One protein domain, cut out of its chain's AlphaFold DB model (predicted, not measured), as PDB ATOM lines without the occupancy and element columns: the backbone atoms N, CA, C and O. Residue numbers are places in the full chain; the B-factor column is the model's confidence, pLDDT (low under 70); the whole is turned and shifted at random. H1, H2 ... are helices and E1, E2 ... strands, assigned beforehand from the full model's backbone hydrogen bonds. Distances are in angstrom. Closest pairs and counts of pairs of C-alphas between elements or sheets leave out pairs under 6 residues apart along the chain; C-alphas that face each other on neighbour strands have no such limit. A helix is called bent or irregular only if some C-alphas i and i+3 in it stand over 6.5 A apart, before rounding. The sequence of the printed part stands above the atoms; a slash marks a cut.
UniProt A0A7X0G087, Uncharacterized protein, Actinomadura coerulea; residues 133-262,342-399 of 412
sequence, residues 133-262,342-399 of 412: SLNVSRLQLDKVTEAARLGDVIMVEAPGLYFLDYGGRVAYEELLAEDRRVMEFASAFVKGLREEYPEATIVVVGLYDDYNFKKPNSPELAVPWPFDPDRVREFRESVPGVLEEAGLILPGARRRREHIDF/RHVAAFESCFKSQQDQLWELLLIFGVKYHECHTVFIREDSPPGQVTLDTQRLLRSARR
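AT A GLANCE: This is residues 133 to 262 and 342 to 399 of the 412 residues of an uncharacterized protein of Actinomadura coerulea (UniProt A0A7X0G087). A strongly twisted sheet of six strands makes the core, with helices over both faces: H1, H3 and H4 cover one face, H5 the other. H6 packs beside H3 and only grazes the sheet, while short H2 and the long link of residues 209 to 228 lie beyond one end of the strands. The printed part has 188 residues, with six named helices and six named strands in the order E1 H1 E2 H2 H3 E3 H4 E4 E5 H5 E6 H6. The mixed sheet runs E1 E6 E5 E2 E3 E4, and the class is mixed, helices and strands. The whole is compact, with a radius of gyration of the C-alphas of 16.5 A and spans of 52 by 37 by 35 A.

HOW THE PARTS SIT: Edge strand E1, residues 134 to 138, is antiparallel to E6, residues 372 to 377, with N 135 and O 376 2.8 A apart. The other neighbours are parallel: E6 and E5, residues 342 to 348 (N 373 and O 343, 2.8 A); E5 and E2, residues 153 to 157 (N 155 and O 342, 2.8 A); E2 and E3, residues 201 to 208 (N 154 and O 201, 2.8 A); E3 and edge strand E4, residues 259 to 262 (N 208 and O 262, 2.9 A). H1, residues 141 to 150, is over E5 and E2 at a height over the sheet of 8.7 A. H2, residues 163 to 166, is not on the sheet. H3, residues 177 to 196, is on the same face as H1, over E5; the closest C-alphas of H3 and E5 are Val 182 and Ala 346, 6.0 A. H4, residues 229 to 245, shares that face, at a height of 10.4 A. H5, residues 349 to 364, is on the opposite face, 9.3 A high. H6, residues 385 to 397, touches H3 at a shallow tilt of 30 degrees, the same way; their closest C-alphas are Glu 184 and Thr 387, 5.5 A. The units E2, H2 H3, E3; E3, H4, E4; and E5, H5, E6 are strand-helix-strand units, parallel neighbour strands with helices between, each with a right-handed crossover. Every O i to N i+4 pair is within hydrogen-bond range in H1, H3 and H6, against 11 of 13 in H4 and 9 of 12 in H5; H2 is too short for such a pair.

IN THESE COORDINATES: E1 begins at C-alpha 134 (34.796, 57.322, 31.339). H3 is 28.3 A long, H4 25.3 A, H5 24.6 A, E3 22.7 A and E5 20.2 A. H4 is only just irregular, with C-alphas 237 and 240 6.8 A apart; H5 is irregular, with C-alphas 350 and 353 7.4 A apart, and has a kink of 27 degrees near residue 356. H6 ends at C-alpha 397 (34.418, 63.000, 45.307).

THE WHOLE: The C-alphas farthest apart, Pro 224 and Arg 399, are 53.8 A apart. Residues 263 to 341 are not printed, and C-alphas 262 and 342 are 18.4 A apart across this cut. The links E3 to H4 and H4 to E4 are long. Mean pLDDT of the printed part is 88.7; residues 212 to 225 and 399 are under 70.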
ATOM      1  N   SER A 133      35.631  60.669  28.826       91.69
ATOM      2  CA  SER A 133      35.988  59.348  28.283       91.69
ATOM      3  C   SER A 133      35.527  58.148  29.125       91.69
ATOM      4  O   SER A 133      35.573  57.015  28.643       91.69
ATOM      5  N   LEU A 134      35.079  58.375  30.363       93.56
ATOM      6  CA  LEU A 134      34.796  57.322  31.339       93.56
ATOM      7  C   LEU A 134      33.294  57.088  31.502       93.56
ATOM      8  O   LEU A 134      32.547  58.002  31.845       93.56
ATOM      9  N   ASN A 135      32.848  55.845  31.367       92.81
ATOM     10  CA  ASN A 135      31.552  55.390  31.855       92.81
ATOM     11  C   ASN A 135      31.729  54.824  33.268       92.81
ATOM     12  O   ASN A 135      32.299  53.751  33.467       92.81
ATOM     13  N   VAL A 136      31.204  55.557  34.247       92.38
ATOM     14  CA  VAL A 136      31.317  55.266  35.684       92.38
ATOM     15  C   VAL A 136      30.000  54.749  36.263       92.38
ATOM     16  O   VAL A 136      29.749  54.830  37.466       92.38
ATOM     17  N   SER A 137      29.115  54.221  35.414       86.31
ATOM     18  CA  SER A 137      27.807  53.709  35.838       86.31
ATOM     19  C   SER A 137      27.890  52.589  36.877       86.31
ATOM     20  O   SER A 137      27.002  52.496  37.727       86.31
ATOM     21  N   ARG A 138      28.980  51.811  36.854       88.88
ATOM     22  CA  ARG A 138      29.267  50.698  37.773       88.88
ATOM     23  C   ARG A 138      30.361  51.013  38.791       88.88
ATOM     24  O   ARG A 138      30.890  50.114  39.433       88.88
ATOM     25  N   LEU A 139      30.675  52.294  38.972       92.31
ATOM     26  CA  LEU A 139      31.581  52.760  40.011       92.31
ATOM     27  C   LEU A 139      30.786  53.464  41.112       92.31
ATOM     28  O   LEU A 139      30.145  54.493  40.885       92.31
ATOM     29  N   GLN A 140      30.861  52.929  42.330       91.44
ATOM     30  CA  GLN A 140      30.372  53.604  43.533       91.44
ATOM     31  C   GLN A 140      31.542  54.341  44.181       91.44
ATOM     32  O   GLN A 140      32.135  53.873  45.151       91.44
ATOM     33  N   LEU A 141      31.927  55.472  43.583       92.88
ATOM     34  CA  LEU A 141      33.136  56.196  43.978       92.88
ATOM     35  C   LEU A 141      33.117  56.611  45.455       92.88
ATOM     36  O   LEU A 141      34.154  56.562  46.104       92.88
ATOM     37  N   ASP A 142      31.945  56.945  45.996       91.25
ATOM     38  CA  ASP A 142      31.744  57.233  47.418       91.25
ATOM     39  C   ASP A 142      32.124  56.049  48.318       91.25
ATOM     40  O   ASP A 142      32.710  56.246  49.376       91.25
ATOM     41  N   LYS A 143      31.850  54.814  47.886       93.06
ATOM     42  CA  LYS A 143      32.216  53.594  48.620       93.06
ATOM     43  C   LYS A 143      33.695  53.270  48.525       93.06
ATOM     44  O   LYS A 143      34.262  52.779  49.501       93.06
ATOM     45  N   VAL A 144      34.321  53.584  47.395       95.31
ATOM     46  CA  VAL A 144      35.771  53.443  47.233       95.31
ATOM     47  C   VAL A 144      36.514  54.460  48.096       95.31
ATOM     48  O   VAL A 144      37.436  54.086  48.816       95.31
ATOM     49  N   THR A 145      36.108  55.732  48.084       93.94
ATOM     50  CA  THR A 145      36.762  56.773  48.893       93.94
ATOM     51  C   THR A 145      36.470  56.628  50.384       93.94
ATOM     52  O   THR A 145      37.349  56.881  51.207       93.94
ATOM     53  N   GLU A 146      35.276  56.158  50.759       92.88
ATOM     54  CA  GLU A 146      34.963  55.767  52.136       92.88
ATOM     55  C   GLU A 146      35.899  54.650  52.614       92.88
ATOM     56  O   GLU A 146      36.507  54.797  53.674       92.88
ATOM     57  N   ALA A 147      36.082  53.591  51.817       93.25
ATOM     58  CA  ALA A 147      37.021  52.513  52.121       93.25
ATOM     59  C   ALA A 147      38.470  53.024  52.231       93.25
ATOM     60  O   ALA A 147      39.161  52.688  53.190       93.25
ATOM     61  N   ALA A 148      38.906  53.901  51.315       93.81
ATOM     62  CA  ALA A 148      40.229  54.535  51.372       93.81
ATOM     63  C   ALA A 148      40.456  55.233  52.719       93.81
ATOM     64  O   ALA A 148      41.459  55.013  53.395       93.81
ATOM     65  N   ARG A 149      39.476  56.045  53.131       92.38
ATOM     66  CA  ARG A 149      39.512  56.838  54.363       92.38
ATOM     67  C   ARG A 149      39.480  55.978  55.623       92.38
ATOM     68  O   ARG A 149      40.097  56.344  56.617       92.38
ATOM     69  N   LEU A 150      38.735  54.875  55.603       91.94
ATOM     70  CA  LEU A 150      38.648  53.941  56.727       91.94
ATOM     71  C   LEU A 150      39.879  53.036  56.840       91.94
ATOM     72  O   LEU A 150      39.974  52.265  57.793       91.94
ATOM     73  N   GLY A 151      40.814  53.123  55.889       90.56
ATOM     74  CA  GLY A 151      41.928  52.199  55.823       90.56
ATOM     75  C   GLY A 151      41.429  50.783  55.558       90.56
ATOM     76  O   GLY A 151      41.925  49.843  56.164       90.56
ATOM     77  N   ASP A 152      40.467  50.595  54.661       94.62
ATOM     78  CA  ASP A 152      40.178  49.301  54.033       94.62
ATOM     79  C   ASP A 152      41.122  49.070  52.838       94.62
ATOM     80  O   ASP A 152      41.938  49.934  52.496       94.62
ATOM     81  N   VAL A 153      41.073  47.880  52.234       96.50
ATOM     82  CA  VAL A 153      41.916  47.553  51.078       96.50
ATOM     83  C   VAL A 153      41.211  47.951  49.786       96.50
ATOM     84  O   VAL A 153      40.091  47.512  49.515       96.50
ATOM     85  N   ILE A 154      41.892  48.729  48.951       97.75
ATOM     86  CA  ILE A 154      41.468  49.026  47.584       97.75
ATOM     87  C   ILE A 154      42.306  48.175  46.640       97.75
ATOM     88  O   ILE A 154      43.505  48.388  46.482       97.75
ATOM     89  N   MET A 155      41.664  47.193  46.025       97.50
ATOM     90  CA  MET A 155      42.250  46.368  44.982       97.50
ATOM     91  C   MET A 155      42.040  47.068  43.639       97.50
ATOM     92  O   MET A 155      40.894  47.270  43.245       97.50
ATOM     93  N   VAL A 156      43.110  47.456  42.947       97.75
ATOM     94  CA  VAL A 156      43.024  48.103  41.626       97.75
ATOM     95  C   VAL A 156      43.600  47.181  40.565       97.75
ATOM     96  O   VAL A 156      44.727  46.707  40.701       97.75
ATOM     97  N   GLU A 157      42.833  46.941  39.510       96.00
ATOM     98  CA  GLU A 157      43.261  46.101  38.398       96.00
ATOM     99  C   GLU A 157      44.238  46.835  37.470       96.00
ATOM    100  O   GLU A 157      43.986  47.967  37.045       96.00
ATOM    101  N   ALA A 158      45.367  46.189  37.179       94.50
ATOM    102  CA  ALA A 158      46.293  46.592  36.129       94.50
ATOM    103  C   ALA A 158      45.772  46.138  34.748       94.50
ATOM    104  O   ALA A 158      44.951  45.224  34.683       94.50
ATOM    105  N   PRO A 159      46.244  46.732  33.636       91.81
ATOM    106  CA  PRO A 159      45.870  46.276  32.298       91.81
ATOM    107  C   PRO A 159      46.185  44.791  32.092       91.81
ATOM    108  O   PRO A 159      47.285  44.337  32.412       91.81
ATOM    109  N   GLY A 160      45.230  44.055  31.522       90.94
ATOM    110  CA  GLY A 160      45.414  42.659  31.142       90.94
ATOM    111  C   GLY A 160      46.202  42.544  29.844       90.94
ATOM    112  O   GLY A 160      45.623  42.521  28.762       90.94
ATOM    113  N   LEU A 161      47.532  42.538  29.951       92.44
ATOM    114  CA  LEU A 161      48.441  42.460  28.806       92.44
ATOM    115  C   LEU A 161      48.459  41.043  28.220       92.44
ATOM    116  O   LEU A 161      48.501  40.064  28.966       92.44
ATOM    117  N   TYR A 162      48.481  40.945  26.890       90.12
ATOM    118  CA  TYR A 162      48.471  39.674  26.163       90.12
ATOM    119  C   TYR A 162      49.858  39.367  25.615       90.12
ATOM    120  O   TYR A 162      50.415  40.145  24.844       90.12
ATOM    121  N   PHE A 163      50.395  38.195  25.939       89.56
ATOM    122  CA  PHE A 163      51.702  37.723  25.479       89.56
ATOM    123  C   PHE A 163      51.889  37.874  23.961       89.56
ATOM    124  O   PHE A 163      52.934  38.336  23.493       89.56
ATOM    125  N   LEU A 164      50.860  37.499  23.194       86.38
ATOM    126  CA  LEU A 164      50.896  37.516  21.734       86.38
ATOM    127  C   LEU A 164      50.958  38.925  21.143       86.38
ATOM    128  O   LEU A 164      51.596  39.099  20.108       86.38
ATOM    129  N   ASP A 165      50.360  39.915  21.800       87.12
ATOM    130  CA  ASP A 165      50.342  41.298  21.311       87.12
ATOM    131  C   ASP A 165      51.727  41.958  21.396       87.12
ATOM    132  O   ASP A 165      52.036  42.863  20.624       87.12
ATOM    133  N   TYR A 166      52.580  41.461  22.294       87.56
ATOM    134  CA  TYR A 166      53.884  42.046  22.609       87.56
ATOM    135  C   TYR A 166      55.069  41.153  22.226       87.56
ATOM    136  O   TYR A 166      56.218  41.452  22.535       87.56
ATOM    137  N   GLY A 167      54.823  40.017  21.567       78.94
ATOM    138  CA  GLY A 167      55.901  39.151  21.094       78.94
ATOM    139  C   GLY A 167      56.855  38.687  22.207       78.94
ATOM    140  O   GLY A 167      58.048  38.506  21.958       78.94
ATOM    141  N   GLY A 168      56.351  38.469  23.418       81.69
ATOM    142  CA  GLY A 168      57.150  37.951  24.526       81.69
ATOM    143  C   GLY A 168      57.910  38.979  25.358       81.69
ATOM    144  O   GLY A 168      58.544  38.581  26.322       81.69
ATOM    145  N   ARG A 169      57.819  40.281  25.075       89.00
ATOM    146  CA  ARG A 169      58.327  41.314  25.987       89.00
ATOM    147  C   ARG A 169      57.480  42.567  25.894       89.00
ATOM    148  O   ARG A 169      57.226  43.043  24.801       89.00
ATOM    149  N   VAL A 170      57.104  43.130  27.038       92.19
ATOM    150  CA  VAL A 170      56.365  44.396  27.078       92.19
ATOM    151  C   VAL A 170      57.294  45.534  27.484       92.19
ATOM    152  O   VAL A 170      58.049  45.414  28.452       92.19
ATOM    153  N   ALA A 171      57.200  46.651  26.769       93.06
ATOM    154  CA  ALA A 171      57.774  47.934  27.151       93.06
ATOM    155  C   ALA A 171      56.666  48.996  27.243       93.06
ATOM    156  O   ALA A 171      55.655  48.921  26.536       93.06
ATOM    157  N   TYR A 172      56.815  49.977  28.136       91.44
ATOM    158  CA  TYR A 172      55.755  50.948  28.419       91.44
ATOM    159  C   TYR A 172      55.444  51.838  27.210       91.44
ATOM    160  O   TYR A 172      54.289  52.177  26.950       91.44
ATOM    161  N   GLU A 173      56.460  52.210  26.444       91.31
ATOM    162  CA  GLU A 173      56.380  52.970  25.203       91.31
ATOM    163  C   GLU A 173      55.699  52.191  24.067       91.31
ATOM    164  O   GLU A 173      55.049  52.801  23.217       91.31
ATOM    165  N   GLU A 174      55.742  50.859  24.116       91.69
ATOM    166  CA  GLU A 174      55.184  49.953  23.103       91.69
ATOM    167  C   GLU A 174      53.749  49.505  23.408       91.69
ATOM    168  O   GLU A 174      53.147  48.795  22.603       91.69
ATOM    169  N   LEU A 175      53.171  49.935  24.537       92.69
ATOM    170  CA  LEU A 175      51.789  49.611  24.887       92.69
ATOM    171  C   LEU A 175      50.820  49.987  23.761       92.69
ATOM    172  O   LEU A 175      50.781  51.145  23.316       92.69
ATOM    173  N   LEU A 176      49.985  49.017  23.379       91.38
ATOM    174  CA  LEU A 176      48.859  49.238  22.481       91.38
ATOM    175  C   LEU A 176      47.965  50.354  23.033       91.38
ATOM    176  O   LEU A 176      47.855  50.546  24.244       91.38
ATOM    177  N   ALA A 177      47.307  51.100  22.145       90.44
ATOM    178  CA  ALA A 177      46.530  52.280  22.535       90.44
ATOM    179  C   ALA A 177      45.460  51.970  23.601       90.44
ATOM    180  O   ALA A 177      45.244  52.757  24.519       90.44
ATOM    181  N   GLU A 178      44.825  50.807  23.495       89.56
ATOM    182  CA  GLU A 178      43.851  50.270  24.446       89.56
ATOM    183  C   GLU A 178      44.453  49.966  25.826       89.56
ATOM    184  O   GLU A 178      43.953  50.461  26.838       89.56
ATOM    185  N   ASP A 179      45.579  49.252  25.877       92.62
ATOM    186  CA  ASP A 179      46.290  48.965  27.127       92.62
ATOM    187  C   ASP A 179      46.804  50.242  27.776       92.62
ATOM    188  O   ASP A 179      46.705  50.416  28.991       92.62
ATOM    189  N   ARG A 180      47.291  51.180  26.958       93.69
ATOM    190  CA  ARG A 180      47.721  52.500  27.411       93.69
ATOM    191  C   ARG A 180      46.569  53.268  28.050       93.69
ATOM    192  O   ARG A 180      46.772  53.860  29.103       93.69
ATOM    193  N   ARG A 181      45.359  53.241  27.482       94.19
ATOM    194  CA  ARG A 181      44.180  53.888  28.085       94.19
ATOM    195  C   ARG A 181      43.820  53.278  29.439       94.19
ATOM    196  O   ARG A 181      43.597  54.019  30.396       94.19
ATOM    197  N   VAL A 182      43.795  51.948  29.549       94.88
ATOM    198  CA  VAL A 182      43.539  51.275  30.835       94.88
ATOM    199  C   VAL A 182      44.643  51.608  31.846       94.88
ATOM    200  O   VAL A 182      44.347  51.930  32.998       94.88
ATOM    201  N   MET A 183      45.904  51.635  31.402       95.69
ATOM    202  CA  MET A 183      47.056  52.007  32.226       95.69
ATOM    203  C   MET A 183      46.961  53.449  32.731       95.69
ATOM    204  O   MET A 183      47.203  53.713  33.907       95.69
ATOM    205  N   GLU A 184      46.580  54.385  31.861       95.44
ATOM    206  CA  GLU A 184      46.372  55.793  32.201       95.44
ATOM    207  C   GLU A 184      45.297  55.951  33.278       95.44
ATOM    208  O   GLU A 184      45.519  56.671  34.256       95.44
ATOM    209  N   PHE A 185      44.160  55.254  33.144       96.81
ATOM    210  CA  PHE A 185      43.128  55.245  34.182       96.81
ATOM    211  C   PHE A 185      43.686  54.702  35.496       96.81
ATOM    212  O   PHE A 185      43.632  55.395  36.511       96.81
ATOM    213  N   ALA A 186      44.235  53.484  35.485       96.88
ATOM    214  CA  ALA A 186      44.681  52.805  36.697       96.88
ATOM    215  C   ALA A 186      45.756  53.631  37.422       96.88
ATOM    216  O   ALA A 186      45.665  53.859  38.629       96.88
ATOM    217  N   SER A 187      46.727  54.167  36.675       96.00
ATOM    218  CA  SER A 187      47.796  55.019  37.200       96.00
ATOM    219  C   SER A 187      47.248  56.308  37.808       96.00
ATOM    220  O   SER A 187      47.562  56.631  38.956       96.00
ATOM    221  N   ALA A 188      46.395  57.038  37.080       96.69
ATOM    222  CA  ALA A 188      45.805  58.280  37.573       96.69
ATOM    223  C   ALA A 188      44.910  58.041  38.798       96.69
ATOM    224  O   ALA A 188      44.919  58.840  39.737       96.69
ATOM    225  N   PHE A 189      44.170  56.931  38.808       97.31
ATOM    226  CA  PHE A 189      43.288  56.551  39.901       97.31
ATOM    227  C   PHE A 189      44.085  56.222  41.166       97.31
ATOM    228  O   PHE A 189      43.835  56.802  42.222       97.31
ATOM    229  N   VAL A 190      45.100  55.361  41.052       96.38
ATOM    230  CA  VAL A 190      45.980  54.993  42.169       96.38
ATOM    231  C   VAL A 190      46.745  56.204  42.698       96.38
ATOM    232  O   VAL A 190      46.772  56.411  43.909       96.38
ATOM    233  N   LYS A 191      47.338  57.029  41.824       95.25
ATOM    234  CA  LYS A 191      48.057  58.248  42.239       95.25
ATOM    235  C   LYS A 191      47.133  59.204  42.985       95.25
ATOM    236  O   LYS A 191      47.458  59.609  44.096       95.25
ATOM    237  N   GLY A 192      45.955  59.486  42.433       95.19
ATOM    238  CA  GLY A 192      44.996  60.380  43.076       95.19
ATOM    239  C   GLY A 192      44.462  59.843  44.409       95.19
ATOM    240  O   GLY A 192      44.243  60.630  45.328       95.19
ATOM    241  N   LEU A 193      44.297  58.521  44.550       94.50
ATOM    242  CA  LEU A 193      43.957  57.902  45.833       94.50
ATOM    243  C   LEU A 193      45.099  58.005  46.850       94.50
ATOM    244  O   LEU A 193      44.826  58.352  47.991       94.50
ATOM    245  N   ARG A 194      46.355  57.746  46.459       92.69
ATOM    246  CA  ARG A 194      47.523  57.876  47.355       92.69
ATOM    247  C   ARG A 194      47.743  59.317  47.816       92.69
ATOM    248  O   ARG A 194      48.109  59.538  48.963       92.69
ATOM    249  N   GLU A 195      47.529  60.286  46.929       93.38
ATOM    250  CA  GLU A 195      47.648  61.712  47.252       93.38
ATOM    251  C   GLU A 195      46.578  62.170  48.251       93.38
ATOM    252  O   GLU A 195      46.880  62.922  49.172       93.38
ATOM    253  N   GLU A 196      45.330  61.729  48.068       92.44
ATOM    254  CA  GLU A 196      44.207  62.151  48.913       92.44
ATOM    255  C   GLU A 196      44.104  61.344  50.215       92.44
ATOM    256  O   GLU A 196      43.724  61.878  51.257       92.44
ATOM    257  N   TYR A 197      44.448  60.058  50.160       92.75
ATOM    258  CA  TYR A 197      44.350  59.107  51.264       92.75
ATOM    259  C   TYR A 197      45.694  58.384  51.452       92.75
ATOM    260  O   TYR A 197      45.817  57.215  51.079       92.75
ATOM    261  N   PRO A 198      46.710  59.039  52.050       89.31
ATOM    262  CA  PRO A 198      48.049  58.458  52.207       89.31
ATOM    263  C   PRO A 198      48.078  57.137  52.990       89.31
ATOM    264  O   PRO A 198      48.944  56.300  52.760       89.31
ATOM    265  N   GLU A 199      47.103  56.940  53.881       86.62
ATOM    266  CA  GLU A 199      46.958  55.738  54.711       86.62
ATOM    267  C   GLU A 199      46.154  54.616  54.026       86.62
ATOM    268  O   GLU A 199      45.988  53.527  54.584       86.62
ATOM    269  N   ALA A 200      45.616  54.853  52.822       90.25
ATOM    270  CA  ALA A 200      44.864  53.836  52.100       90.25
ATOM    271  C   ALA A 200      45.788  52.681  51.698       90.25
ATOM    272  O   ALA A 200      46.845  52.874  51.096       90.25
ATOM    273  N   THR A 201      45.365  51.445  51.970       94.00
ATOM    274  CA  THR A 201      46.079  50.279  51.446       94.00
ATOM    275  C   THR A 201      45.584  49.991  50.047       94.00
ATOM    276  O   THR A 201      44.445  49.572  49.859       94.00
ATOM    277  N   ILE A 202      46.459  50.199  49.071       95.62
ATOM    278  CA  ILE A 202      46.170  49.934  47.668       95.62
ATOM    279  C   ILE A 202      46.981  48.719  47.238       95.62
ATOM    280  O   ILE A 202      48.209  48.736  47.317       95.62
ATOM    281  N   VAL A 203      46.286  47.684  46.776       96.75
ATOM    282  CA  VAL A 203      46.889  46.478  46.204       96.75
ATOM    283  C   VAL A 203      46.611  46.485  44.710       96.75
ATOM    284  O   VAL A 203      45.456  46.505  44.293       96.75
ATOM    285  N   VAL A 204      47.664  46.483  43.903       96.94
ATOM    286  CA  VAL A 204      47.546  46.376  42.446       96.94
ATOM    287  C   VAL A 204      47.504  44.901  42.069       96.94
ATOM    288  O   VAL A 204      48.333  44.124  42.542       96.94
ATOM    289  N   VAL A 205      46.544  44.509  41.238       96.50
ATOM    290  CA  VAL A 205      46.380  43.120  40.796       96.50
ATOM    291  C   VAL A 205      46.349  43.062  39.279       96.50
ATOM    292  O   VAL A 205      45.538  43.744  38.660       96.50
ATOM    293  N   GLY A 206      47.204  42.239  38.683       94.38
ATOM    294  CA  GLY A 206      47.206  41.979  37.244       94.38
ATOM    295  C   GLY A 206      46.752  40.561  36.917       94.38
ATOM    296  O   GLY A 206      47.023  39.631  37.676       94.38
ATOM    297  N   LEU A 207      46.073  40.405  35.782       94.44
ATOM    298  CA  LEU A 207      45.879  39.124  35.107       94.44
ATOM    299  C   LEU A 207      46.435  39.254  33.695       94.44
ATOM    300  O   LEU A 207      45.910  40.035  32.910       94.44
ATOM    301  N   TYR A 208      47.497  38.520  33.391       93.75
ATOM    302  CA  TYR A 208      48.149  38.585  32.088       93.75
ATOM    303  C   TYR A 208      47.899  37.308  31.308       93.75
ATOM    304  O   TYR A 208      47.983  36.198  31.846       93.75
ATOM    305  N   ASP A 209      47.603  37.487  30.032       89.00
ATOM    306  CA  ASP A 209      47.219  36.402  29.154       89.00
ATOM    307  C   ASP A 209      48.462  35.815  28.474       89.00
ATOM    308  O   ASP A 209      48.993  36.351  27.501       89.00
ATOM    309  N   ASP A 210      48.944  34.704  29.024       87.88
ATOM    310  CA  ASP A 210      49.959  33.831  28.433       87.88
ATOM    311  C   ASP A 210      49.401  32.439  28.095       87.88
ATOM    312  O   ASP A 210      50.155  31.487  27.870       87.88
ATOM    313  N   TYR A 211      48.070  32.322  28.056       81.19
ATOM    314  CA  TYR A 211      47.358  31.060  27.901       81.19
ATOM    315  C   TYR A 211      46.379  31.078  26.740       81.19
ATOM    316  O   TYR A 211      46.345  30.113  25.972       81.19
ATOM    317  N   ASN A 212      45.569  32.126  26.622       69.94
ATOM    318  CA  ASN A 212      44.579  32.333  25.583       69.94
ATOM    319  C   ASN A 212      45.171  32.977  24.324       69.94
ATOM    320  O   ASN A 212      46.363  33.265  24.204       69.94
ATOM    321  N   PHE A 213      44.342  33.029  23.281       68.69
ATOM    322  CA  PHE A 213      44.718  33.693  22.040       68.69
ATOM    323  C   PHE A 213      44.505  35.202  22.164       68.69
ATOM    324  O   PHE A 213      43.753  35.658  23.016       68.69
ATOM    325  N   LYS A 214      45.179  35.931  21.264       64.25
ATOM    326  CA  LYS A 214      45.152  37.383  21.051       64.25
ATOM    327  C   LYS A 214      43.817  38.058  21.399       64.25
ATOM    328  O   LYS A 214      42.743  37.470  21.241       64.25
ATOM    329  N   LYS A 215      43.874  39.344  21.729       66.50
ATOM    330  CA  LYS A 215      42.666  40.142  21.946       66.50
ATOM    331  C   LYS A 215      41.709  40.102  20.749       66.50
ATOM    332  O   LYS A 215      42.165  39.954  19.608       66.50
ATOM    333  N   PRO A 216      40.394  40.312  20.970       58.91
ATOM    334  CA  PRO A 216      39.373  40.266  19.918       58.91
ATOM    335  C   PRO A 216      39.667  41.130  18.677       58.91
ATOM    336  O   PRO A 216      39.176  40.812  17.597       58.91
ATOM    337  N   ASN A 217      40.492  42.176  18.812       63.62
ATOM    338  CA  ASN A 217      40.805  43.139  17.752       63.62
ATOM    339  C   ASN A 217      42.258  43.082  17.235       63.62
ATOM    340  O   ASN A 217      42.611  43.844  16.332       63.62
ATOM    341  N   SER A 218      43.105  42.192  17.759       60.22
ATOM    342  CA  SER A 218      44.511  42.103  17.342       60.22
ATOM    343  C   SER A 218      44.671  41.385  15.990       60.22
ATOM    344  O   SER A 218      43.890  40.475  15.673       60.22
ATOM    345  N   PRO A 219      45.679  41.735  15.165       60.03
ATOM    346  CA  PRO A 219      45.985  41.008  13.929       60.03
ATOM    347  C   PRO A 219      46.292  39.523  14.206       60.03
ATOM    348  O   PRO A 219      46.771  39.159  15.277       60.03
ATOM    349  N   GLU A 220      45.965  38.624  13.268       59.09
ATOM    350  CA  GLU A 220      46.340  37.205  13.391       59.09
ATOM    351  C   GLU A 220      47.860  37.050  13.342       59.09
ATOM    352  O   GLU A 220      48.486  37.230  12.301       59.09
ATOM    353  N   LEU A 221      48.448  36.682  14.479       58.66
ATOM    354  CA  LEU A 221      49.813  36.192  14.539       58.66
ATOM    355  C   LEU A 221      49.755  34.666  14.558       58.66
ATOM    356  O   LEU A 221      49.233  34.065  15.498       58.66
ATOM    357  N   ALA A 222      50.285  34.034  13.512       57.59
ATOM    358  CA  ALA A 222      50.471  32.590  13.468       57.59
ATOM    359  C   ALA A 222      51.636  32.203  14.394       57.59
ATOM    360  O   ALA A 222      52.754  31.960  13.942       57.59
ATOM    361  N   VAL A 223      51.390  32.197  15.704       63.19
ATOM    362  CA  VAL A 223      52.354  31.699  16.689       63.19
ATOM    363  C   VAL A 223      51.952  30.273  17.061       63.19
ATOM    364  O   VAL A 223      50.835  30.071  17.543       63.19
ATOM    365  N   PRO A 224      52.814  29.270  16.819       66.00
ATOM    366  CA  PRO A 224      52.522  27.903  17.220       66.00
ATOM    367  C   PRO A 224      52.369  27.817  18.743       66.00
ATOM    368  O   PRO A 224      53.140  28.412  19.494       66.00
ATOM    369  N   TRP A 225      51.349  27.077  19.178       67.50
ATOM    370  CA  TRP A 225      51.107  26.727  20.575       67.50
ATOM    371  C   TRP A 225      51.586  25.282  20.822       67.50
ATOM    372  O   TRP A 225      51.336  24.429  19.963       67.50
ATOM    373  N   PRO A 226      52.237  24.964  21.957       73.25
ATOM    374  CA  PRO A 226      52.553  25.845  23.088       73.25
ATOM    375  C   PRO A 226      53.593  26.918  22.739       73.25
ATOM    376  O   PRO A 226      54.425  26.720  21.856       73.25
ATOM    377  N   PHE A 227      53.526  28.058  23.431       82.06
ATOM    378  CA  PHE A 227      54.474  29.157  23.242       82.06
ATOM    379  C   PHE A 227      55.886  28.778  23.703       82.06
ATOM    380  O   PHE A 227      56.062  27.923  24.572       82.06
ATOM    381  N   ASP A 228      56.887  29.452  23.133       85.62
ATOM    382  CA  ASP A 228      58.285  29.322  23.550       85.62
ATOM    383  C   ASP A 228      58.433  29.686  25.047       85.62
ATOM    384  O   ASP A 228      58.140  30.831  25.415       85.62
ATOM    385  N   PRO A 229      58.890  28.754  25.910       89.31
ATOM    386  CA  PRO A 229      59.023  28.993  27.346       89.31
ATOM    387  C   PRO A 229      59.939  30.164  27.705       89.31
ATOM    388  O   PRO A 229      59.691  30.844  28.703       89.31
ATOM    389  N   ASP A 230      60.985  30.420  26.915       90.69
ATOM    390  CA  ASP A 230      61.916  31.517  27.179       90.69
ATOM    391  C   ASP A 230      61.255  32.870  26.902       90.69
ATOM    392  O   ASP A 230      61.414  33.801  27.692       90.69
ATOM    393  N   ARG A 231      60.433  32.955  25.849       89.69
ATOM    394  CA  ARG A 231      59.643  34.161  25.550       89.69
ATOM    395  C   ARG A 231      58.539  34.381  26.575       89.69
ATOM    396  O   ARG A 231      58.295  35.516  26.967       89.69
ATOM    397  N   VAL A 232      57.862  33.318  27.018       90.81
ATOM    398  CA  VAL A 232      56.865  33.432  28.096       90.81
ATOM    399  C   VAL A 232      57.540  33.966  29.358       90.81
ATOM    400  O   VAL A 232      57.037  34.912  29.956       90.81
ATOM    401  N   ARG A 233      58.711  33.434  29.734       92.62
ATOM    402  CA  ARG A 233      59.480  33.938  30.879       92.62
ATOM    403  C   ARG A 233      59.829  35.421  30.728       92.62
ATOM    404  O   ARG A 233      59.567  36.180  31.657       92.62
ATOM    405  N   GLU A 234      60.353  35.837  29.576       93.44
ATOM    406  CA  GLU A 234      60.685  37.245  29.302       93.44
ATOM    407  C   GLU A 234      59.456  38.160  29.443       93.44
ATOM    408  O   GLU A 234      59.532  39.220  30.071       93.44
ATOM    409  N   PHE A 235      58.293  37.711  28.968       93.62
ATOM    410  CA  PHE A 235      57.041  38.449  29.102       93.62
ATOM    411  C   PHE A 235      56.683  38.633  30.573       93.62
ATOM    412  O   PHE A 235      56.533  39.770  31.031       93.62
ATOM    413  N   ARG A 236      56.635  37.531  31.333       94.44
ATOM    414  CA  ARG A 236      56.311  37.542  32.767       94.44
ATOM    415  C   ARG A 236      57.273  38.427  33.574       94.44
ATOM    416  O   ARG A 236      56.856  39.082  34.530       94.44
ATOM    417  N   GLU A 237      58.551  38.450  33.201       93.75
ATOM    418  CA  GLU A 237      59.586  39.259  33.856       93.75
ATOM    419  C   GLU A 237      59.517  40.749  33.486       93.75
ATOM    420  O   GLU A 237      59.871  41.590  34.313       93.75
ATOM    421  N   SER A 238      59.033  41.089  32.287       93.94
ATOM    422  CA  SER A 238      58.950  42.476  31.797       93.94
ATOM    423  C   SER A 238      57.789  43.285  32.389       93.94
ATOM    424  O   SER A 238      57.938  44.474  32.675       93.94
ATOM    425  N   VAL A 239      56.648  42.638  32.637       94.06
ATOM    426  CA  VAL A 239      55.399  43.280  33.079       94.06
ATOM    427  C   VAL A 239      55.550  44.188  34.316       94.06
ATOM    428  O   VAL A 239      55.078  45.326  34.275       94.06
ATOM    429  N   PRO A 240      56.232  43.783  35.405       91.56
ATOM    430  CA  PRO A 240      56.383  44.632  36.588       91.56
ATOM    431  C   PRO A 240      57.110  45.944  36.300       91.56
ATOM    432  O   PRO A 240      56.743  46.968  36.868       91.56
ATOM    433  N   GLY A 241      58.104  45.923  35.405       91.69
ATOM    434  CA  GLY A 241      58.831  47.128  35.004       91.69
ATOM    435  C   GLY A 241      57.906  48.145  34.339       91.69
ATOM    436  O   GLY A 241      57.951  49.328  34.666       91.69
ATOM    437  N   VAL A 242      56.983  47.670  33.499       93.69
ATOM    438  CA  VAL A 242      55.961  48.507  32.849       93.69
ATOM    439  C   VAL A 242      55.014  49.136  33.878       93.69
ATOM    440  O   VAL A 242      54.658  50.312  33.765       93.69
ATOM    441  N   LEU A 243      54.619  48.389  34.914       94.56
ATOM    442  CA  LEU A 243      53.764  48.911  35.987       94.56
ATOM    443  C   LEU A 243      54.488  49.916  36.897       94.56
ATOM    444  O   LEU A 243      53.861  50.864  37.387       94.56
ATOM    445  N   GLU A 244      55.785  49.712  37.144       93.12
ATOM    446  CA  GLU A 244      56.644  50.650  37.879       93.12
ATOM    447  C   GLU A 244      56.826  51.954  37.097       93.12
ATOM    448  O   GLU A 244      56.640  53.033  37.663       93.12
ATOM    449  N   GLU A 245      57.101  51.875  35.793       92.88
ATOM    450  CA  GLU A 245      57.243  53.044  34.916       92.88
ATOM    451  C   GLU A 245      55.942  53.853  34.818       92.88
ATOM    452  O   GLU A 245      55.951  55.085  34.897       92.88
ATOM    453  N   ALA A 246      54.793  53.172  34.776       91.81
ATOM    454  CA  ALA A 246      53.485  53.814  34.862       91.81
ATOM    455  C   ALA A 246      53.231  54.485  36.231       91.81
ATOM    456  O   ALA A 246      52.307  55.298  36.375       91.81
ATOM    457  N   GLY A 247      54.017  54.166  37.262       91.31
ATOM    458  CA  GLY A 247      53.814  54.598  38.646       91.31
ATOM    459  C   GLY A 247      52.595  53.953  39.309       91.31
ATOM    460  O   GLY A 247      52.042  54.516  40.260       91.31
ATOM    461  N   LEU A 248      52.144  52.807  38.792       91.94
ATOM    462  CA  LEU A 248      51.028  52.051  39.351       91.94
ATOM    463  C   LEU A 248      51.485  51.334  40.627       91.94
ATOM    464  O   LEU A 248      50.892  51.491  41.703       91.94
ATOM    465  N   ILE A 249      52.623  50.651  40.535       91.81
ATOM    466  CA  ILE A 249      53.308  50.050  41.678       91.81
ATOM    467  C   ILE A 249      54.541  50.874  42.051       91.81
ATOM    468  O   ILE A 249      55.216  51.450  41.204       91.81
ATOM    469  N   LEU A 250      54.800  50.977  43.352       86.19
ATOM    470  CA  LEU A 250      55.977  51.667  43.875       86.19
ATOM    471  C   LEU A 250      57.160  50.693  43.956       86.19
ATOM    472  O   LEU A 250      56.934  49.503  44.202       86.19
ATOM    473  N   PRO A 251      58.413  51.178  43.900       81.75
ATOM    474  CA  PRO A 251      59.580  50.337  44.140       81.75
ATOM    475  C   PRO A 251      59.430  49.506  45.424       81.75
ATOM    476  O   PRO A 251      59.081  50.009  46.502       81.75
ATOM    477  N   GLY A 252      59.640  48.194  45.303       75.31
ATOM    478  CA  GLY A 252      59.499  47.244  46.410       75.31
ATOM    479  C   GLY A 252      58.060  46.836  46.770       75.31
ATOM    480  O   GLY A 252      57.891  46.114  47.753       75.31
ATOM    481  N   ALA A 253      57.040  47.222  45.990       79.00
ATOM    482  CA  ALA A 253      55.635  46.848  46.219       79.00
ATOM    483  C   ALA A 253      55.427  45.329  46.357       79.00
ATOM    484  O   ALA A 253      54.679  44.885  47.228       79.00
ATOM    485  N   ARG A 254      56.168  44.516  45.588       71.75
ATOM    486  CA  ARG A 254      56.162  43.044  45.712       71.75
ATOM    487  C   ARG A 254      56.550  42.566  47.114       71.75
ATOM    488  O   ARG A 254      55.885  41.702  47.676       71.75
ATOM    489  N   ARG A 255      57.584  43.162  47.724       72.69
ATOM    490  CA  ARG A 255      58.009  42.819  49.097       72.69
ATOM    491  C   ARG A 255      56.965  43.233  50.135       72.69
ATOM    492  O   ARG A 255      56.813  42.548  51.141       72.69
ATOM    493  N   ARG A 256      56.234  44.322  49.874       77.94
ATOM    494  CA  ARG A 256      55.145  44.821  50.731       77.94
ATOM    495  C   ARG A 256      53.793  44.147  50.470       77.94
ATOM    496  O   ARG A 256      52.836  44.459  51.164       77.94
ATOM    497  N   ARG A 257      53.716  43.208  49.517       81.00
ATOM    498  CA  ARG A 257      52.468  42.562  49.061       81.00
ATOM    499  C   ARG A 257      51.406  43.558  48.568       81.00
ATOM    500  O   ARG A 257      50.216  43.277  48.612       81.00
ATOM    501  N   GLU A 258      51.850  44.701  48.055       88.06
ATOM    502  CA  GLU A 258      51.009  45.732  47.424       88.06
ATOM    503  C   GLU A 258      50.808  45.466  45.921       88.06
ATOM    504  O   GLU A 258      50.242  46.289  45.204       88.06
ATOM    505  N   HIS A 259      51.313  44.332  45.433       94.31
ATOM    506  CA  HIS A 259      51.261  43.924  44.039       94.31
ATOM    507  C   HIS A 259      51.125  42.403  43.926       94.31
ATOM    508  O   HIS A 259      51.900  41.679  44.562       94.31
ATOM    509  N   ILE A 260      50.160  41.933  43.133       94.44
ATOM    510  CA  ILE A 260      49.901  40.513  42.873       94.44
ATOM    511  C   ILE A 260      49.747  40.313  41.363       94.44
ATOM    512  O   ILE A 260      48.855  40.888  40.745       94.44
ATOM    513  N   ASP A 261      50.603  39.471  40.793       94.06
ATOM    514  CA  ASP A 261      50.567  39.101  39.382       94.06
ATOM    515  C   ASP A 261      49.953  37.709  39.234       94.06
ATOM    516  O   ASP A 261      50.404  36.761  39.884       94.06
ATOM    517  N   PHE A 262      48.965  37.582  38.354       96.06
ATOM    518  CA  PHE A 262      48.459  36.301  37.883       96.06
ATOM    519  C   PHE A 262      48.730  36.149  36.394       96.06
ATOM    520  O   PHE A 262      48.612  37.101  35.627       96.06
ATOM    521  N   ARG A 342      37.639  46.569  48.345       96.31
ATOM    522  CA  ARG A 342      36.966  47.221  47.219       96.31
ATOM    523  C   ARG A 342      37.789  47.004  45.968       96.31
ATOM    524  O   ARG A 342      38.904  47.505  45.882       96.31
ATOM    525  N   HIS A 343      37.246  46.262  45.019       97.12
ATOM    526  CA  HIS A 343      37.845  46.058  43.715       97.12
ATOM    527  C   HIS A 343      37.443  47.177  42.759       97.12
ATOM    528  O   HIS A 343      36.259  47.482  42.634       97.12
ATOM    529  N   VAL A 344      38.415  47.770  42.074       97.56
ATOM    530  CA  VAL A 344      38.205  48.735  40.998       97.56
ATOM    531  C   VAL A 344      38.969  48.262  39.772       97.56
ATOM    532  O   VAL A 344      40.196  48.185  39.799       97.56
ATOM    533  N   ALA A 345      38.243  48.006  38.693       95.88
ATOM    534  CA  ALA A 345      38.814  47.625  37.414       95.88
ATOM    535  C   ALA A 345      38.343  48.555  36.301       95.88
ATOM    536  O   ALA A 345      37.225  49.080  36.339       95.88
ATOM    537  N   ALA A 346      39.202  48.762  35.309       95.38
ATOM    538  CA  ALA A 346      38.855  49.504  34.111       95.38
ATOM    539  C   ALA A 346      39.102  48.666  32.867       95.38
ATOM    540  O   ALA A 346      40.122  47.996  32.755       95.38
ATOM    541  N   PHE A 347      38.168  48.747  31.928       93.19
ATOM    542  CA  PHE A 347      38.234  48.024  30.666       93.19
ATOM    543  C   PHE A 347      37.748  48.909  29.533       93.19
ATOM    544  O   PHE A 347      37.028  49.885  29.751       93.19
ATOM    545  N   GLU A 348      38.074  48.540  28.304       89.56
ATOM    546  CA  GLU A 348      37.367  49.095  27.159       89.56
ATOM    547  C   GLU A 348      35.908  48.629  27.126       89.56
ATOM    548  O   GLU A 348      35.531  47.596  27.685       89.56
ATOM    549  N   SER A 349      35.064  49.424  26.473       84.81
ATOM    550  CA  SER A 349      33.614  49.197  26.452       84.81
ATOM    551  C   SER A 349      33.218  47.855  25.818       84.81
ATOM    552  O   SER A 349      32.177  47.300  26.178       84.81
ATOM    553  N   CYS A 350      34.052  47.294  24.938       83.75
ATOM    554  CA  CYS A 350      33.862  45.975  24.334       83.75
ATOM    555  C   CYS A 350      33.866  44.811  25.353       83.75
ATOM    556  O   CYS A 350      33.202  43.802  25.119       83.75
ATOM    557  N   PHE A 351      34.498  44.964  26.523       88.69
ATOM    558  CA  PHE A 351      34.544  43.931  27.573       88.69
ATOM    559  C   PHE A 351      33.315  43.911  28.490       88.69
ATOM    560  O   PHE A 351      33.214  43.074  29.388       88.69
ATOM    561  N   LYS A 352      32.343  44.806  28.282       87.00
ATOM    562  CA  LYS A 352      31.168  44.939  29.153       87.00
ATOM    563  C   LYS A 352      30.397  43.631  29.345       87.00
ATOM    564  O   LYS A 352      30.027  43.311  30.471       87.00
ATOM    565  N   SER A 353      30.189  42.868  28.270       87.25
ATOM    566  CA  SER A 353      29.472  41.589  28.348       87.25
ATOM    567  C   SER A 353      30.219  40.561  29.199       87.25
ATOM    568  O   SER A 353      29.590  39.855  29.975       87.25
ATOM    569  N   GLN A 354      31.545  40.478  29.075       90.19
ATOM    570  CA  GLN A 354      32.361  39.567  29.884       90.19
ATOM    571  C   GLN A 354      32.326  39.969  31.362       90.19
ATOM    572  O   GLN A 354      32.164  39.116  32.228       90.19
ATOM    573  N   GLN A 355      32.391  41.271  31.654       91.12
ATOM    574  CA  GLN A 355      32.298  41.779  33.025       91.12
ATOM    575  C   GLN A 355      30.920  41.537  33.656       91.12
ATOM    576  O   GLN A 355      30.833  41.278  34.853       91.12
ATOM    577  N   ASP A 356      29.843  41.567  32.868       87.88
ATOM    578  CA  ASP A 356      28.519  41.153  33.343       87.88
ATOM    579  C   ASP A 356      28.446  39.658  33.670       87.88
ATOM    580  O   ASP A 356      27.867  39.276  34.681       87.88
ATOM    581  N   GLN A 357      29.053  38.804  32.847       91.38
ATOM    582  CA  GLN A 357      29.098  37.363  33.108       91.38
ATOM    583  C   GLN A 357      29.921  37.046  34.361       91.38
ATOM    584  O   GLN A 357      29.496  36.252  35.199       91.38
ATOM    585  N   LEU A 358      31.068  37.713  34.526       93.31
ATOM    586  CA  LEU A 358      31.883  37.615  35.735       93.31
ATOM    587  C   LEU A 358      31.089  38.040  36.977       93.31
ATOM    588  O   LEU A 358      31.193  37.398  38.021       93.31
ATOM    589  N   TRP A 359      30.275  39.093  36.862       89.38
ATOM    590  CA  TRP A 359      29.432  39.570  37.955       89.38
ATOM    591  C   TRP A 359      28.446  38.503  38.448       89.38
ATOM    592  O   TRP A 359      28.375  38.246  39.651       89.38
ATOM    593  N   GLU A 360      27.750  37.829  37.531       87.69
ATOM    594  CA  GLU A 360      26.819  36.745  37.878       87.69
ATOM    595  C   GLU A 360      27.525  35.597  38.619       87.69
ATOM    596  O   GLU A 360      26.976  35.041  39.570       87.69
ATOM    597  N   LEU A 361      28.767  35.273  38.241       91.56
ATOM    598  CA  LEU A 361      29.556  34.262  38.950       91.56
ATOM    599  C   LEU A 361      29.958  34.738  40.349       91.56
ATOM    600  O   LEU A 361      29.796  34.005  41.319       91.56
ATOM    601  N   LEU A 362      30.464  35.965  40.478       91.38
ATOM    602  CA  LEU A 362      30.929  36.519  41.752       91.38
ATOM    603  C   LEU A 362      29.831  36.536  42.832       91.38
ATOM    604  O   LEU A 362      30.128  36.293  44.006       91.38
ATOM    605  N   LEU A 363      28.570  36.750  42.440       86.25
ATOM    606  CA  LEU A 363      27.412  36.680  43.336       86.25
ATOM    607  C   LEU A 363      27.245  35.299  43.987       86.25
ATOM    608  O   LEU A 363      26.974  35.224  45.188       86.25
ATOM    609  N   ILE A 364      27.464  34.214  43.236       87.56
ATOM    610  CA  ILE A 364      27.394  32.835  43.755       87.56
ATOM    611  C   ILE A 364      28.439  32.620  44.853       87.56
ATOM    612  O   ILE A 364      28.169  31.977  45.866       87.56
ATOM    613  N   PHE A 365      29.612  33.232  44.699       89.25
ATOM    614  CA  PHE A 365      30.696  33.175  45.681       89.25
ATOM    615  C   PHE A 365      30.578  34.245  46.784       89.25
ATOM    616  O   PHE A 365      31.519  34.466  47.550       89.25
ATOM    617  N   GLY A 366      29.416  34.899  46.902       87.69
ATOM    618  CA  GLY A 366      29.086  35.810  47.997       87.69
ATOM    619  C   GLY A 366      29.754  37.184  47.923       87.69
ATOM    620  O   GLY A 366      29.759  37.907  48.923       87.69
ATOM    621  N   VAL A 367      30.316  37.556  46.770       88.38
ATOM    622  CA  VAL A 367      30.862  38.899  46.537       88.38
ATOM    623  C   VAL A 367      29.712  39.875  46.299       88.38
ATOM    624  O   VAL A 367      28.802  39.614  45.518       88.38
ATOM    625  N   LYS A 368      29.725  41.012  46.999       86.44
ATOM    626  CA  LYS A 368      28.613  41.976  46.996       86.44
ATOM    627  C   LYS A 368      28.833  43.098  45.988       86.44
ATOM    628  O   LYS A 368      29.961  43.482  45.707       86.44
ATOM    629  N   TYR A 369      27.740  43.704  45.513       78.25
ATOM    630  CA  TYR A 369      27.783  44.757  44.481       78.25
ATOM    631  C   TYR A 369      28.691  45.937  44.838       78.25
ATOM    632  O   TYR A 369      29.379  46.495  43.996       78.25
ATOM    633  N   HIS A 370      28.743  46.297  46.117       82.81
ATOM    634  CA  HIS A 370      29.583  47.393  46.588       82.81
ATOM    635  C   HIS A 370      31.047  47.001  46.826       82.81
ATOM    636  O   HIS A 370      31.814  47.832  47.302       82.81
ATOM    637  N   GLU A 371      31.432  45.753  46.555       88.75
ATOM    638  CA  GLU A 371      32.812  45.269  46.645       88.75
ATOM    639  C   GLU A 371      33.507  45.240  45.282       88.75
ATOM    640  O   GLU A 371      34.728  45.139  45.251       88.75
ATOM    641  N   CYS A 372      32.771  45.337  44.168       92.94
ATOM    642  CA  CYS A 372      33.325  45.311  42.816       92.94
ATOM    643  C   CYS A 372      32.829  46.496  41.993       92.94
ATOM    644  O   CYS A 372      31.634  46.761  41.894       92.94
ATOM    645  N   HIS A 373      33.771  47.211  41.394       94.44
ATOM    646  CA  HIS A 373      33.504  48.419  40.639       94.44
ATOM    647  C   HIS A 373      34.192  48.351  39.287       94.44
ATOM    648  O   HIS A 373      35.388  48.072  39.203       94.44
ATOM    649  N   THR A 374      33.442  48.674  38.240       94.81
ATOM    650  CA  THR A 374      33.954  48.677  36.872       94.81
ATOM    651  C   THR A 374      33.810  50.062  36.263       94.81
ATOM    652  O   THR A 374      32.761  50.703  36.375       94.81
ATOM    653  N   VAL A 375      34.863  50.517  35.594       95.81
ATOM    654  CA  VAL A 375      34.852  51.705  34.742       95.81
ATOM    655  C   VAL A 375      35.055  51.258  33.302       95.81
ATOM    656  O   VAL A 375      35.995  50.528  33.008       95.81
ATOM    657  N   PHE A 376      34.188  51.699  32.395       94.69
ATOM    658  CA  PHE A 376      34.388  51.443  30.970       94.69
ATOM    659  C   PHE A 376      34.967  52.676  30.292       94.69
ATOM    660  O   PHE A 376      34.434  53.777  30.429       94.69
ATOM    661  N   ILE A 377      36.055  52.489  29.558       93.94
ATOM    662  CA  ILE A 377      36.731  53.531  28.800       93.94
ATOM    663  C   ILE A 377      36.205  53.495  27.365       93.94
ATOM    664  O   ILE A 377      35.972  52.426  26.786       93.94
ATOM    665  N   ARG A 378      35.974  54.674  26.789       90.62
ATOM    666  CA  ARG A 378      35.634  54.794  25.370       90.62
ATOM    667  C   ARG A 378      36.853  54.488  24.497       90.62
ATOM    668  O   ARG A 378      37.914  55.074  24.700       90.62
ATOM    669  N   GLU A 379      36.671  53.633  23.498       87.44
ATOM    670  CA  GLU A 379      37.728  53.177  22.575       87.44
ATOM    671  C   GLU A 379      38.359  54.331  21.771       87.44
ATOM    672  O   GLU A 379      39.543  54.301  21.443       87.44
ATOM    673  N   ASP A 380      37.589  55.391  21.510       88.69
ATOM    674  CA  ASP A 380      38.004  56.576  20.752       88.69
ATOM    675  C   ASP A 380      38.667  57.670  21.610       88.69
ATOM    676  O   ASP A 380      38.903  58.782  21.131       88.69
ATOM    677  N   SER A 381      38.970  57.384  22.879       89.31
ATOM    678  CA  SER A 381      39.537  58.382  23.794       89.31
ATOM    679  C   SER A 381      40.955  58.790  23.375       89.31
ATOM    680  O   SER A 381      41.821  57.918  23.242       89.31
ATOM    681  N   PRO A 382      41.238  60.101  23.224       88.50
ATOM    682  CA  PRO A 382      42.585  60.583  22.944       88.50
ATOM    683  C   PRO A 382      43.575  60.233  24.069       88.50
ATOM    684  O   PRO A 382      43.174  60.210  25.239       88.50
ATOM    685  N   PRO A 383      44.871  60.040  23.757       79.81
ATOM    686  CA  PRO A 383      45.908  59.857  24.773       79.81
ATOM    687  C   PRO A 383      45.897  60.979  25.818       79.81
ATOM    688  O   PRO A 383      45.716  62.152  25.481       79.81
ATOM    689  N   GLY A 384      46.065  60.633  27.093       89.50
ATOM    690  CA  GLY A 384      46.047  61.578  28.214       89.50
ATOM    691  C   GLY A 384      44.659  62.098  28.617       89.50
ATOM    692  O   GLY A 384      44.498  62.574  29.745       89.50
ATOM    693  N   GLN A 385      43.630  61.972  27.770       94.88
ATOM    694  CA  GLN A 385      42.262  62.380  28.120       94.88
ATOM    695  C   GLN A 385      41.713  61.536  29.276       94.88
ATOM    696  O   GLN A 385      41.091  62.076  30.194       94.88
ATOM    697  N   VAL A 386      42.016  60.235  29.280       95.19
ATOM    698  CA  VAL A 386      41.631  59.302  30.348       95.19
ATOM    699  C   VAL A 386      42.220  59.742  31.689       95.19
ATOM    700  O   VAL A 386      41.517  59.772  32.701       95.19
ATOM    701  N   THR A 387      43.487  60.169  31.699       95.88
ATOM    702  CA  THR A 387      44.142  60.717  32.897       95.88
ATOM    703  C   THR A 387      43.400  61.951  33.421       95.88
ATOM    704  O   THR A 387      43.065  62.023  34.607       95.88
ATOM    705  N   LEU A 388      43.094  62.916  32.545       96.31
ATOM    706  CA  LEU A 388      42.403  64.154  32.926       96.31
ATOM    707  C   LEU A 388      40.994  63.891  33.471       96.31
ATOM    708  O   LEU A 388      40.600  64.486  34.480       96.31
ATOM    709  N   ASP A 389      40.239  63.000  32.831       96.31
ATOM    710  CA  ASP A 389      38.888  62.648  33.263       96.31
ATOM    711  C   ASP A 389      38.896  61.871  34.581       96.31
ATOM    712  O   ASP A 389      38.070  62.143  35.453       96.31
ATOM    713  N   THR A 390      39.889  61.005  34.798       96.44
ATOM    714  CA  THR A 390      40.084  60.301  36.077       96.44
ATOM    715  C   THR A 390      40.389  61.284  37.210       96.44
ATOM    716  O   THR A 390      39.796  61.218  38.287       96.44
ATOM    717  N   GLN A 391      41.242  62.281  36.963       95.44
ATOM    718  CA  GLN A 391      41.510  63.347  37.934       95.44
ATOM    719  C   GLN A 391      40.275  64.218  38.211       95.44
ATOM    720  O   GLN A 391      40.089  64.707  39.329       95.44
ATOM    721  N   ARG A 392      39.422  64.475  37.210       94.19
ATOM    722  CA  ARG A 392      38.142  65.185  37.407       94.19
ATOM    723  C   ARG A 392      37.174  64.354  38.245       94.19
ATOM    724  O   ARG A 392      36.583  64.891  39.182       94.19
ATOM    725  N   LEU A 393      37.066  63.060  37.947       94.19
ATOM    726  CA  LEU A 393      36.262  62.095  38.688       94.19
ATOM    727  C   LEU A 393      36.651  62.087  40.173       94.19
ATOM    728  O   LEU A 393      35.796  62.337  41.022       94.19
ATOM    729  N   LEU A 394      37.936  61.917  40.495       93.19
ATOM    730  CA  LEU A 394      38.407  61.922  41.885       93.19
ATOM    731  C   LEU A 394      38.188  63.270  42.584       93.19
ATOM    732  O   LEU A 394      37.752  63.305  43.733       93.19
ATOM    733  N   ARG A 395      38.400  64.399  41.892       90.50
ATOM    734  CA  ARG A 395      38.106  65.733  42.450       90.50
ATOM    735  C   ARG A 395      36.626  65.927  42.777       90.50
ATOM    736  O   ARG A 395      36.315  66.624  43.740       90.50
ATOM    737  N   SER A 396      35.718  65.316  42.014       86.75
ATOM    738  CA  SER A 396      34.278  65.396  42.291       86.75
ATOM    739  C   SER A 396      33.899  64.730  43.621       86.75
ATOM    740  O   SER A 396      33.010  65.226  44.309       86.75
ATOM    741  N   ALA A 397      34.631  63.687  44.033       82.19
ATOM    742  CA  ALA A 397      34.418  63.000  45.307       82.19
ATOM    743  C   ALA A 397      34.901  63.794  46.531       82.19
ATOM    744  O   ALA A 397      34.462  63.519  47.644       82.19
ATOM    745  N   ARG A 398      35.771  64.799  46.340       75.94
ATOM    746  CA  ARG A 398      36.293  65.648  47.428       75.94
ATOM    747  C   ARG A 398      35.274  66.657  47.953       75.94
ATOM    748  O   ARG A 398      35.494  67.261  49.000       75.94
ATOM    749  N   ARG A 399      34.166  66.887  47.238       63.25
ATOM    750  CA  ARG A 399      33.119  67.794  47.716       63.25
ATOM    751  C   ARG A 399      32.313  67.079  48.806       63.25
ATOM    752  O   ARG A 399      31.710  66.050  48.508       63.25
TER     753      ARG A 399